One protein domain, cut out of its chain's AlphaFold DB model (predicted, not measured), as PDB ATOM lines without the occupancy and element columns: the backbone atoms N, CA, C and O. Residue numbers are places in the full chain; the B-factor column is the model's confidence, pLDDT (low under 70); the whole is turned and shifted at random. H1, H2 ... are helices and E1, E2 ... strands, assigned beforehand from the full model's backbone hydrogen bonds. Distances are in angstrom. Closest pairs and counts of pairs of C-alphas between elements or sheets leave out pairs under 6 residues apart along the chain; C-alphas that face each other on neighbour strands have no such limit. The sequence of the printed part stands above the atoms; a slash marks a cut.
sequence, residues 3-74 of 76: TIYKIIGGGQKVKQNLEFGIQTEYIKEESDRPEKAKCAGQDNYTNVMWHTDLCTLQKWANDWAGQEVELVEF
ATOM      1  N   THR A   3      76.648 100.185 144.454       95.12
ATOM      2  CA  THR A   3      75.930  99.001 144.916       95.12
ATOM      3  C   THR A   3      76.184  98.790 146.406       95.12
ATOM      4  O   THR A   3      77.330  98.716 146.856       95.12
ATOM      5  N   ILE A   4      75.113  98.630 147.176       96.00
ATOM      6  CA  ILE A   4      75.169  98.168 148.559       96.00
ATOM      7  C   ILE A   4      74.347  96.897 148.732       96.00
ATOM      8  O   ILE A   4      73.379  96.638 148.018       96.00
ATOM      9  N   TYR A   5      74.723  96.140 149.751       97.12
ATOM     10  CA  TYR A   5      74.013  94.976 150.248       97.12
ATOM     11  C   TYR A   5      73.523  95.301 151.651       97.12
ATOM     12  O   TYR A   5      74.299  95.815 152.462       97.12
ATOM     13  N   LYS A   6      72.254  95.023 151.959       96.50
ATOM     14  CA  LYS A   6      71.682  95.321 153.276       96.50
ATOM     15  C   LYS A   6      70.776  94.217 153.804       96.50
ATOM     16  O   LYS A   6      70.034  93.608 153.048       96.50
ATOM     17  N   ILE A   7      70.787  94.031 155.118       97.56
ATOM     18  CA  ILE A   7      69.857  93.171 155.855       97.56
ATOM     19  C   ILE A   7      68.955  94.078 156.691       97.56
ATOM     20  O   ILE A   7      69.426  94.829 157.554       97.56
ATOM     21  N   ILE A   8      67.647  94.022 156.433       96.06
ATOM     22  CA  ILE A   8      66.652  94.767 157.210       96.06
ATOM     23  C   ILE A   8      66.480  94.100 158.577       96.06
ATOM     24  O   ILE A   8      66.315  92.887 158.670       96.06
ATOM     25  N   GLY A   9      66.559  94.886 159.651       95.38
ATOM     26  CA  GLY A   9      66.622  94.366 161.023       95.38
ATOM     27  C   GLY A   9      68.008  93.839 161.433       95.38
ATOM     28  O   GLY A   9      68.208  93.495 162.600       95.38
ATOM     29  N   GLY A  10      68.967  93.822 160.500       96.81
ATOM     30  CA  GLY A  10      70.394  93.711 160.777       96.81
ATOM     31  C   GLY A  10      70.773  92.410 161.469       96.81
ATOM     32  O   GLY A  10      70.144  91.372 161.274       96.81
ATOM     33  N   GLY A  11      71.799  92.463 162.310       96.44
ATOM     34  CA  GLY A  11      72.286  91.298 163.038       96.44
ATOM     35  C   GLY A  11      71.277  90.693 164.018       96.44
ATOM     36  O   GLY A  11      71.287  89.485 164.256       96.44
ATOM     37  N   GLN A  12      70.347  91.496 164.547       95.88
ATOM     38  CA  GLN A  12      69.262  90.976 165.384       95.88
ATOM     39  C   GLN A  12      68.313  90.089 164.570       95.88
ATOM     40  O   GLN A  12      67.921  89.021 165.040       95.88
ATOM     41  N   LYS A  13      67.977  90.502 163.342       96.44
ATOM     42  CA  LYS A  13      67.155  89.699 162.432       96.44
ATOM     43  C   LYS A  13      67.852  88.398 162.047       96.44
ATOM     44  O   LYS A  13      67.192  87.365 162.034       96.44
ATOM     45  N   VAL A  14      69.166  88.436 161.808       97.69
ATOM     46  CA  VAL A  14      69.976  87.233 161.541       97.69
ATOM     47  C   VAL A  14      69.845  86.223 162.685       97.69
ATOM     48  O   VAL A  14      69.488  85.071 162.448       97.69
ATOM     49  N   LYS A  15      70.062  86.658 163.936       96.81
ATOM     50  CA  LYS A  15      69.918  85.790 165.120       96.81
ATOM     51  C   LYS A  15      68.523  85.178 165.227       96.81
ATOM     52  O   LYS A  15      68.398  83.973 165.403       96.81
ATOM     53  N   GLN A  16      67.483  85.998 165.086       97.19
ATOM     54  CA  GLN A  16      66.098  85.528 165.160       97.19
ATOM     55  C   GLN A  16      65.796  84.503 164.065       97.19
ATOM     56  O   GLN A  16      65.243  83.446 164.339       97.19
ATOM     57  N   ASN A  17      66.170  84.798 162.822       97.56
ATOM     58  CA  ASN A  17      65.929  83.902 161.701       97.56
ATOM     59  C   ASN A  17      66.614  82.544 161.916       97.56
ATOM     60  O   ASN A  17      65.967  81.518 161.732       97.56
ATOM     61  N   LEU A  18      67.857  82.535 162.406       96.62
ATOM     62  CA  LEU A  18      68.552  81.305 162.783       96.62
ATOM     63  C   LEU A  18      67.792  80.514 163.863       96.62
ATOM     64  O   LEU A  18      67.599  79.310 163.707       96.62
ATOM     65  N   GLU A  19      67.325  81.172 164.930       96.75
ATOM     66  CA  GLU A  19      66.544  80.528 166.002       96.75
ATOM     67  C   GLU A  19      65.241  79.894 165.489       96.75
ATOM     68  O   GLU A  19      64.819  78.850 165.988       96.75
ATOM     69  N   PHE A  20      64.619  80.496 164.474       96.81
ATOM     70  CA  PHE A  20      63.388  79.999 163.859       96.81
ATOM     71  C   PHE A  20      63.616  79.072 162.653       96.81
ATOM     72  O   PHE A  20      62.640  78.598 162.074       96.81
ATOM     73  N   GLY A  21      64.867  78.803 162.260       95.31
ATOM     74  CA  GLY A  21      65.181  77.999 161.073       95.31
ATOM     75  C   GLY A  21      64.753  78.651 159.751       95.31
ATOM     76  O   GLY A  21      64.409  77.954 158.799       95.31
ATOM     77  N   ILE A  22      64.733  79.982 159.700       95.38
ATOM     78  CA  ILE A  22      64.363  80.790 158.535       95.38
ATOM     79  C   ILE A  22      65.649  81.319 157.888       95.38
ATOM     80  O   ILE A  22      66.557  81.762 158.588       95.38
ATOM     81  N   GLN A  23      65.733  81.322 156.558       95.12
ATOM     82  CA  GLN A  23      66.856  81.950 155.851       95.12
ATOM     83  C   GLN A  23      66.850  83.473 156.046       95.12
ATOM     84  O   GLN A  23      65.798  84.098 156.203       95.12
ATOM     85  N   THR A  24      68.025  84.103 156.082       97.31
ATOM     86  CA  THR A  24      68.113  85.567 156.151       97.31
ATOM     87  C   THR A  24      68.275  86.156 154.762       97.31
ATOM     88  O   THR A  24      69.202  85.825 154.031       97.31
ATOM     89  N   GLU A  25      67.374  87.067 154.424       97.62
ATOM     90  CA  GLU A  25      67.394  87.782 153.157       97.62
ATOM     91  C   GLU A  25      68.298  89.016 153.230       97.62
ATOM     92  O   GLU A  25      68.312  89.748 154.228       97.62
ATOM     93  N   TYR A  26      69.016  89.278 152.141       97.62
ATOM     94  CA  TYR A  26      69.668  90.554 151.888       97.62
ATOM     95  C   TYR A  26      69.081  91.217 150.643       97.62
ATOM     96  O   TYR A  26      68.646  90.559 149.704       97.62
ATOM     97  N   ILE A  27      69.108  92.544 150.622       97.25
ATOM     98  CA  ILE A  27      68.695  93.361 149.482       97.25
ATOM     99  C   ILE A  27      69.951  93.921 148.824       97.25
ATOM    100  O   ILE A  27      70.810  94.480 149.514       97.25
ATOM    101  N   LYS A  28      70.030  93.807 147.500       96.38
ATOM    102  CA  LYS A  28      71.028  94.469 146.658       96.38
ATOM    103  C   LYS A  28      70.403  95.711 146.027       96.38
ATOM    104  O   LYS A  28      69.390  95.610 145.344       96.38
ATOM    105  N   GLU A  29      70.992  96.884 146.239       94.50
ATOM    106  CA  GLU A  29      70.472  98.133 145.666       94.50
ATOM    107  C   GLU A  29      71.583  99.120 145.297       94.50
ATOM    108  O   GLU A  29      72.642  99.136 145.920       94.50
ATOM    109  N   GLU A  30      71.318  99.989 144.321       94.62
ATOM    110  CA  GLU A  30      72.161 101.152 144.037       94.62
ATOM    111  C   GLU A  30      71.814 102.291 144.998       94.62
ATOM    112  O   GLU A  30      70.663 102.726 145.074       94.62
ATOM    113  N   SER A  31      72.804 102.798 145.732       90.31
ATOM    114  CA  SER A  31      72.580 103.770 146.802       90.31
ATOM    115  C   SER A  31      73.613 104.893 146.803       90.31
ATOM    116  O   SER A  31      74.778 104.705 146.460       90.31
ATOM    117  N   ASP A  32      73.203 106.087 147.231       90.56
ATOM    118  CA  ASP A  32      74.116 107.190 147.569       90.56
ATOM    119  C   ASP A  32      74.517 107.192 149.057       90.56
ATOM    120  O   ASP A  32      75.248 108.068 149.528       90.56
ATOM    121  N   ARG A  33      74.069 106.179 149.811       85.94
ATOM    122  CA  ARG A  33      74.374 106.009 151.233       85.94
ATOM    123  C   ARG A  33      75.876 105.971 151.536       85.94
ATOM    124  O   ARG A  33      76.244 106.612 152.519       85.94
ATOM    125  N   PRO A  34      76.750 105.313 150.747       84.88
ATOM    126  CA  PRO A  34      78.194 105.346 150.996       84.88
ATOM    127  C   PRO A  34      78.764 106.769 151.033       84.88
ATOM    128  O   PRO A  34      79.501 107.121 151.955       84.88
ATOM    129  N   GLU A  35      78.337 107.621 150.101       82.62
ATOM    130  CA  GLU A  35      78.778 109.015 149.997       82.62
ATOM    131  C   GLU A  35      78.257 109.871 151.167       82.62
ATOM    132  O   GLU A  35      78.983 110.711 151.708       82.62
ATOM    133  N   LYS A  36      77.007 109.637 151.592       83.62
ATOM    134  CA  LYS A  36      76.347 110.400 152.668       83.62
ATOM    135  C   LYS A  36      76.766 109.971 154.074       83.62
ATOM    136  O   LYS A  36      77.006 110.823 154.925       83.62
ATOM    137  N   ALA A  37      76.812 108.665 154.333       79.19
ATOM    138  CA  ALA A  37      77.053 108.101 155.660       79.19
ATOM    139  C   ALA A  37      78.548 107.975 155.987       79.19
ATOM    140  O   ALA A  37      78.911 108.019 157.158       79.19
ATOM    141  N   LYS A  38      79.415 107.835 154.969       77.38
ATOM    142  CA  LYS A  38      80.878 107.653 155.089       77.38
ATOM    143  C   LYS A  38      81.337 106.453 155.936       77.38
ATOM    144  O   LYS A  38      82.534 106.304 156.171       77.38
ATOM    145  N   CYS A  39      80.428 105.598 156.397       81.19
ATOM    146  CA  CYS A  39      80.729 104.380 157.141       81.19
ATOM    147  C   CYS A  39      79.753 103.266 156.759       81.19
ATOM    148  O   CYS A  39      78.593 103.546 156.491       81.19
ATOM    149  N   ALA A  40      80.220 102.017 156.764       89.00
ATOM    150  CA  ALA A  40      79.385 100.821 156.661       89.00
ATOM    151  C   ALA A  40      79.207 100.183 158.051       89.00
ATOM    152  O   ALA A  40      80.028 100.409 158.943       89.00
ATOM    153  N   GLY A  41      78.150  99.395 158.250       91.56
ATOM    154  CA  GLY A  41      77.846  98.786 159.550       91.56
ATOM    155  C   GLY A  41      76.354  98.630 159.812       91.56
ATOM    156  O   GLY A  41      75.534  98.733 158.896       91.56
ATOM    157  N   GLN A  42      75.999  98.389 161.076       92.88
ATOM    158  CA  GLN A  42      74.610  98.418 161.530       92.88
ATOM    159  C   GLN A  42      74.238  99.801 162.060       92.88
ATOM    160  O   GLN A  42      74.878 100.348 162.955       92.88
ATOM    161  N   ASP A  43      73.167 100.347 161.503       91.38
ATOM    162  CA  ASP A  43      72.516 101.549 161.996       91.38
ATOM    163  C   ASP A  43      71.645 101.192 163.210       91.38
ATOM    164  O   ASP A  43      70.706 100.408 163.095       91.38
ATOM    165  N   ASN A  44      71.954 101.756 164.379       87.38
ATOM    166  CA  ASN A  44      71.256 101.437 165.632       87.38
ATOM    167  C   ASN A  44      69.810 101.957 165.695       87.38
ATOM    168  O   ASN A  44      69.036 101.484 166.522       87.38
ATOM    169  N   TYR A  45      69.445 102.948 164.876       88.38
ATOM    170  CA  TYR A  45      68.097 103.520 164.881       88.38
ATOM    171  C   TYR A  45      67.153 102.715 163.986       88.38
ATOM    172  O   TYR A  45      66.027 102.410 164.366       88.38
ATOM    173  N   THR A  46      67.627 102.343 162.799       89.56
ATOM    174  CA  THR A  46      66.841 101.601 161.801       89.56
ATOM    175  C   THR A  46      67.039 100.089 161.876       89.56
ATOM    176  O   THR A  46      66.311  99.343 161.223       89.56
ATOM    177  N   ASN A  47      68.037  99.625 162.635       91.69
ATOM    178  CA  ASN A  47      68.538  98.252 162.627       91.69
ATOM    179  C   ASN A  47      68.943  97.752 161.236       91.69
ATOM    180  O   ASN A  47      69.011  96.553 161.015       91.69
ATOM    181  N   VAL A  48      69.229  98.629 160.273       95.00
ATOM    182  CA  VAL A  48      69.710  98.191 158.959       95.00
ATOM    183  C   VAL A  48      71.213  97.962 159.028       95.00
ATOM    184  O   VAL A  48      71.966  98.894 159.309       95.00
ATOM    185  N   MET A  49      71.650  96.743 158.720       96.88
ATOM    186  CA  MET A  49      73.063  96.415 158.529       96.88
ATOM    187  C   MET A  49      73.391  96.413 157.043       96.88
ATOM    188  O   MET A  49      72.639  95.823 156.273       96.88
ATOM    189  N   TRP A  50      74.471  97.075 156.630       96.50
ATOM    190  CA  TRP A  50      74.806  97.192 155.211       96.50
ATOM    191  C   TRP A  50      76.305  97.345 154.942       96.50
ATOM    192  O   TRP A  50      77.045  97.857 155.784       96.50
ATOM    193  N   HIS A  51      76.733  96.939 153.746       97.12
ATOM    194  CA  HIS A  51      78.096  97.112 153.233       97.12
ATOM    195  C   HIS A  51      78.096  97.185 151.694       97.12
ATOM    196  O   HIS A  51      77.152  96.729 151.057       97.12
ATOM    197  N   THR A  52      79.160  97.708 151.079       96.06
ATOM    198  CA  THR A  52      79.383  97.687 149.612       96.06
ATOM    199  C   THR A  52      79.982  96.369 149.101       96.06
ATOM    200  O   THR A  52      80.197  96.190 147.909       96.06
ATOM    201  N   ASP A  53      80.249  95.424 150.002       96.19
ATOM    202  CA  ASP A  53      80.852  94.121 149.708       96.19
ATOM    203  C   ASP A  53      80.039  93.045 150.423       96.19
ATOM    204  O   ASP A  53      79.943  93.036 151.655       96.19
ATOM    205  N   LEU A  54      79.459  92.145 149.632       97.12
ATOM    206  CA  LEU A  54      78.625  91.057 150.123       97.12
ATOM    207  C   LEU A  54      79.418  90.094 151.012       97.12
ATOM    208  O   LEU A  54      78.877  89.604 152.001       97.12
ATOM    209  N   CYS A  55      80.706  89.867 150.727       97.50
ATOM    210  CA  CYS A  55      81.540  88.980 151.542       97.50
ATOM    211  C   CYS A  55      81.684  89.509 152.975       97.50
ATOM    212  O   CYS A  55      81.662  88.743 153.938       97.50
ATOM    213  N   THR A  56      81.827  90.824 153.125       97.88
ATOM    214  CA  THR A  56      81.900  91.475 154.435       97.88
ATOM    215  C   THR A  56      80.553  91.432 155.156       97.88
ATOM    216  O   THR A  56      80.514  91.102 156.341       97.88
ATOM    217  N   LEU A  57      79.442  91.665 154.446       97.62
ATOM    218  CA  LEU A  57      78.102  91.534 155.028       97.62
ATOM    219  C   LEU A  57      77.822  90.100 155.515       97.62
ATOM    220  O   LEU A  57      77.294  89.921 156.612       97.62
ATOM    221  N   GLN A  58      78.231  89.089 154.742       98.31
ATOM    222  CA  GLN A  58      78.137  87.672 155.106       98.31
ATOM    223  C   GLN A  58      78.941  87.350 156.368       98.31
ATOM    224  O   GLN A  58      78.442  86.664 157.258       98.31
ATOM    225  N   LYS A  59      80.171  87.868 156.484       98.25
ATOM    226  CA  LYS A  59      80.985  87.697 157.699       98.25
ATOM    227  C   LYS A  59      80.280  88.266 158.923       98.25
ATOM    228  O   LYS A  59      80.180  87.579 159.930       98.25
ATOM    229  N   TRP A  60      79.722  89.471 158.821       97.81
ATOM    230  CA  TRP A  60      78.977  90.060 159.931       97.81
ATOM    231  C   TRP A  60      77.719  89.272 160.283       97.81
ATOM    232  O   TRP A  60      77.422  89.111 161.463       97.81
ATOM    233  N   ALA A  61      76.989  88.757 159.292       98.00
ATOM    234  CA  ALA A  61      75.856  87.875 159.551       98.00
ATOM    235  C   ALA A  61      76.294  86.626 160.335       98.00
ATOM    236  O   ALA A  61      75.689  86.312 161.360       98.00
ATOM    237  N   ASN A  62      77.395  85.985 159.931       98.25
ATOM    238  CA  ASN A  62      77.955  84.836 160.643       98.25
ATOM    239  C   ASN A  62      78.372  85.193 162.080       98.25
ATOM    240  O   ASN A  62      78.052  84.466 163.019       98.25
ATOM    241  N   ASP A  63      79.035  86.338 162.269       97.75
ATOM    242  CA  ASP A  63      79.472  86.812 163.587       97.75
ATOM    243  C   ASP A  63      78.280  87.071 164.520       97.75
ATOM    244  O   ASP A  63      78.308  86.711 165.698       97.75
ATOM    245  N   TRP A  64      77.198  87.659 163.999       96.31
ATOM    246  CA  TRP A  64      75.958  87.834 164.753       96.31
ATOM    247  C   TRP A  64      75.304  86.492 165.080       96.31
ATOM    248  O   TRP A  64      74.880  86.291 166.214       96.31
ATOM    249  N   ALA A  65      75.230  85.569 164.128       96.62
ATOM    250  CA  ALA A  65      74.662  84.239 164.329       96.62
ATOM    251  C   ALA A  65      75.486  83.355 165.285       96.62
ATOM    252  O   ALA A  65      74.942  82.436 165.899       96.62
ATOM    253  N   GLY A  66      76.793  83.607 165.403       97.50
ATOM    254  CA  GLY A  66      77.739  82.718 166.081       97.50
ATOM    255  C   GLY A  66      78.043  81.432 165.298       97.50
ATOM    256  O   GLY A  66      78.666  80.524 165.845       97.50
ATOM    257  N   GLN A  67      77.594  81.340 164.044       96.88
ATOM    258  CA  GLN A  67      77.827  80.230 163.120       96.88
ATOM    259  C   GLN A  67      77.628  80.697 161.672       96.88
ATOM    260  O   GLN A  67      77.128  81.794 161.434       96.88
ATOM    261  N   GLU A  68      78.006  79.866 160.706       97.00
ATOM    262  CA  GLU A  68      77.746  80.151 159.296       97.00
ATOM    263  C   GLU A  68      76.240  80.130 159.003       97.00
ATOM    264  O   GLU A  68      75.539  79.187 159.375       97.00
ATOM    265  N   VAL A  69      75.747  81.182 158.348       96.62
ATOM    266  CA  VAL A  69      74.359  81.291 157.886       96.62
ATOM    267  C   VAL A  69      74.327  81.510 156.384       96.62
ATOM    268  O   VAL A  69      75.196  82.169 155.821       96.62
ATOM    269  N   GLU A  70      73.297  80.998 155.726       95.56
ATOM    270  CA  GLU A  70      73.068  81.280 154.314       95.56
ATOM    271  C   GLU A  70      72.304  82.600 154.166       95.56
ATOM    272  O   GLU A  70      71.213  82.767 154.722       95.56
ATOM    273  N   LEU A  71      72.891  83.541 153.422       97.25
ATOM    274  CA  LEU A  71      72.212  84.756 152.990       97.25
ATOM    275  C   LEU A  71      71.626  84.555 151.593       97.25
ATOM    276  O   LEU A  71      72.342  84.196 150.659       97.25
ATOM    277  N   VAL A  72      70.337  84.849 151.440       97.38
ATOM    278  CA  VAL A  72      69.625  84.752 150.158       97.38
ATOM    279  C   VAL A  72      69.286  86.143 149.630       97.38
ATOM    280  O   VAL A  72      68.922  87.032 150.397       97.38
ATOM    281  N   GLU A  73      69.446  86.366 148.326       97.44
ATOM    282  CA  GLU A  73      69.050  87.641 147.719       97.44
ATOM    283  C   GLU A  73      67.521  87.726 147.716       97.44
ATOM    284  O   GLU A  73      66.851  86.807 147.245       97.44
ATOM    285  N   PHE A  74      66.971  88.815 148.249       94.75
ATOM    286  CA  PHE A  74      65.545  89.095 148.164       94.75
ATOM    287  C   PHE A  74      65.173  89.349 146.698       94.75
ATOM    288  O   PHE A  74      65.657  90.308 146.092       94.75
TER     289      PHE A  74
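AT A GLANCE: This is residues 3 to 74 of the 76 residues of an uncharacterized protein of Bacteroides fragilis (UniProt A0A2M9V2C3). A small twisted sheet of four strands has the helix H3 packed over one face, running along E1, while H1 lies by one end of the strands and touches the end of H3, and the short H2 lies towards the other end of the longest axis. The printed part has 72 residues, with three named helices and four named strands in the order E1 H1 E2 H2 E3 H3 E4. The mixed sheet runs E3 E1 E2 E4, with E2 and E4 parallel and the other neighbours antiparallel, and the class is mixed, helices and strands. The whole is compact, with a radius of gyration of the C-alphas of 11.4 A, yet elongated in outline, spanning 35 by 22 by 17 A.

IN THESE COORDINATES: Find C-alpha 3 at (75.930, 99.001, 144.916), where E1, residues 3 to 7, begins its 13.8 A. H1, residues 10 to 19, runs 14.7 A, and E2, residues 24 to 31, runs 20.9 A from C-alpha 24 at (68.113, 85.567, 156.151). Next come H2, residues 33 to 37, 5.6 A, and E3, residues 49 to 51, 7.3 A. H3, residues 54 to 65, covers 16.2 A, and E4, residues 71 to 73, covers 6.8 A and ends at C-alpha 73, (69.050, 87.641, 147.719).

HOW THE PARTS SIT: Start at E1, an inner strand antiparallel to E2, where N 4 and O 29 are 2.8 A apart, within hydrogen-bond range. On its other side look at E3, also antiparallel, with N 5 and O 51 at 2.8 A. The pairing of E2 is staggered: its residues 24 to 26 pair with the parallel E4, where N 26 and O 72 are 2.8 A apart, and its residues 27 to 30 pair with E1. From edge to edge the strands' lines turn by 74 degrees. H3 is on the sheet at a height of 7.8 A, over E1, along the strands at 11 degrees on the local plane; the closest C-alphas of H3 and E1 are those of Leu 54 and Tyr 5, 6.1 A. H1 touches H3 through residues 60 to 65 of H3 alone, at a steep tilt of 56 degrees, the same way; Lys 15 and Ala 65 have the closest C-alphas, 5.1 A. H1 is also on the sheet, and H2 only grazes it with residues 33 to 34. E2, H2, E3 and E3, H3, E4 are split strand-helix-strand units, parallel strands with others between them in the sheet, each with a right-handed crossover. In H1, H2 and H3 every O i to N i+4 pair is within hydrogen-bond range.

THE WHOLE: The C-alphas farthest apart are those of Phe 20 and Glu 35, 35.7 A. The printed part has no cut; the link from H2 to E3 is long, with 11 residues, and in it residues 41 to 42 pair antiparallel with residues 49 to 50 of E3. The mean pLDDT of the printed part is 94.4, H2 has a mean of 83, and no printed residue is under 70.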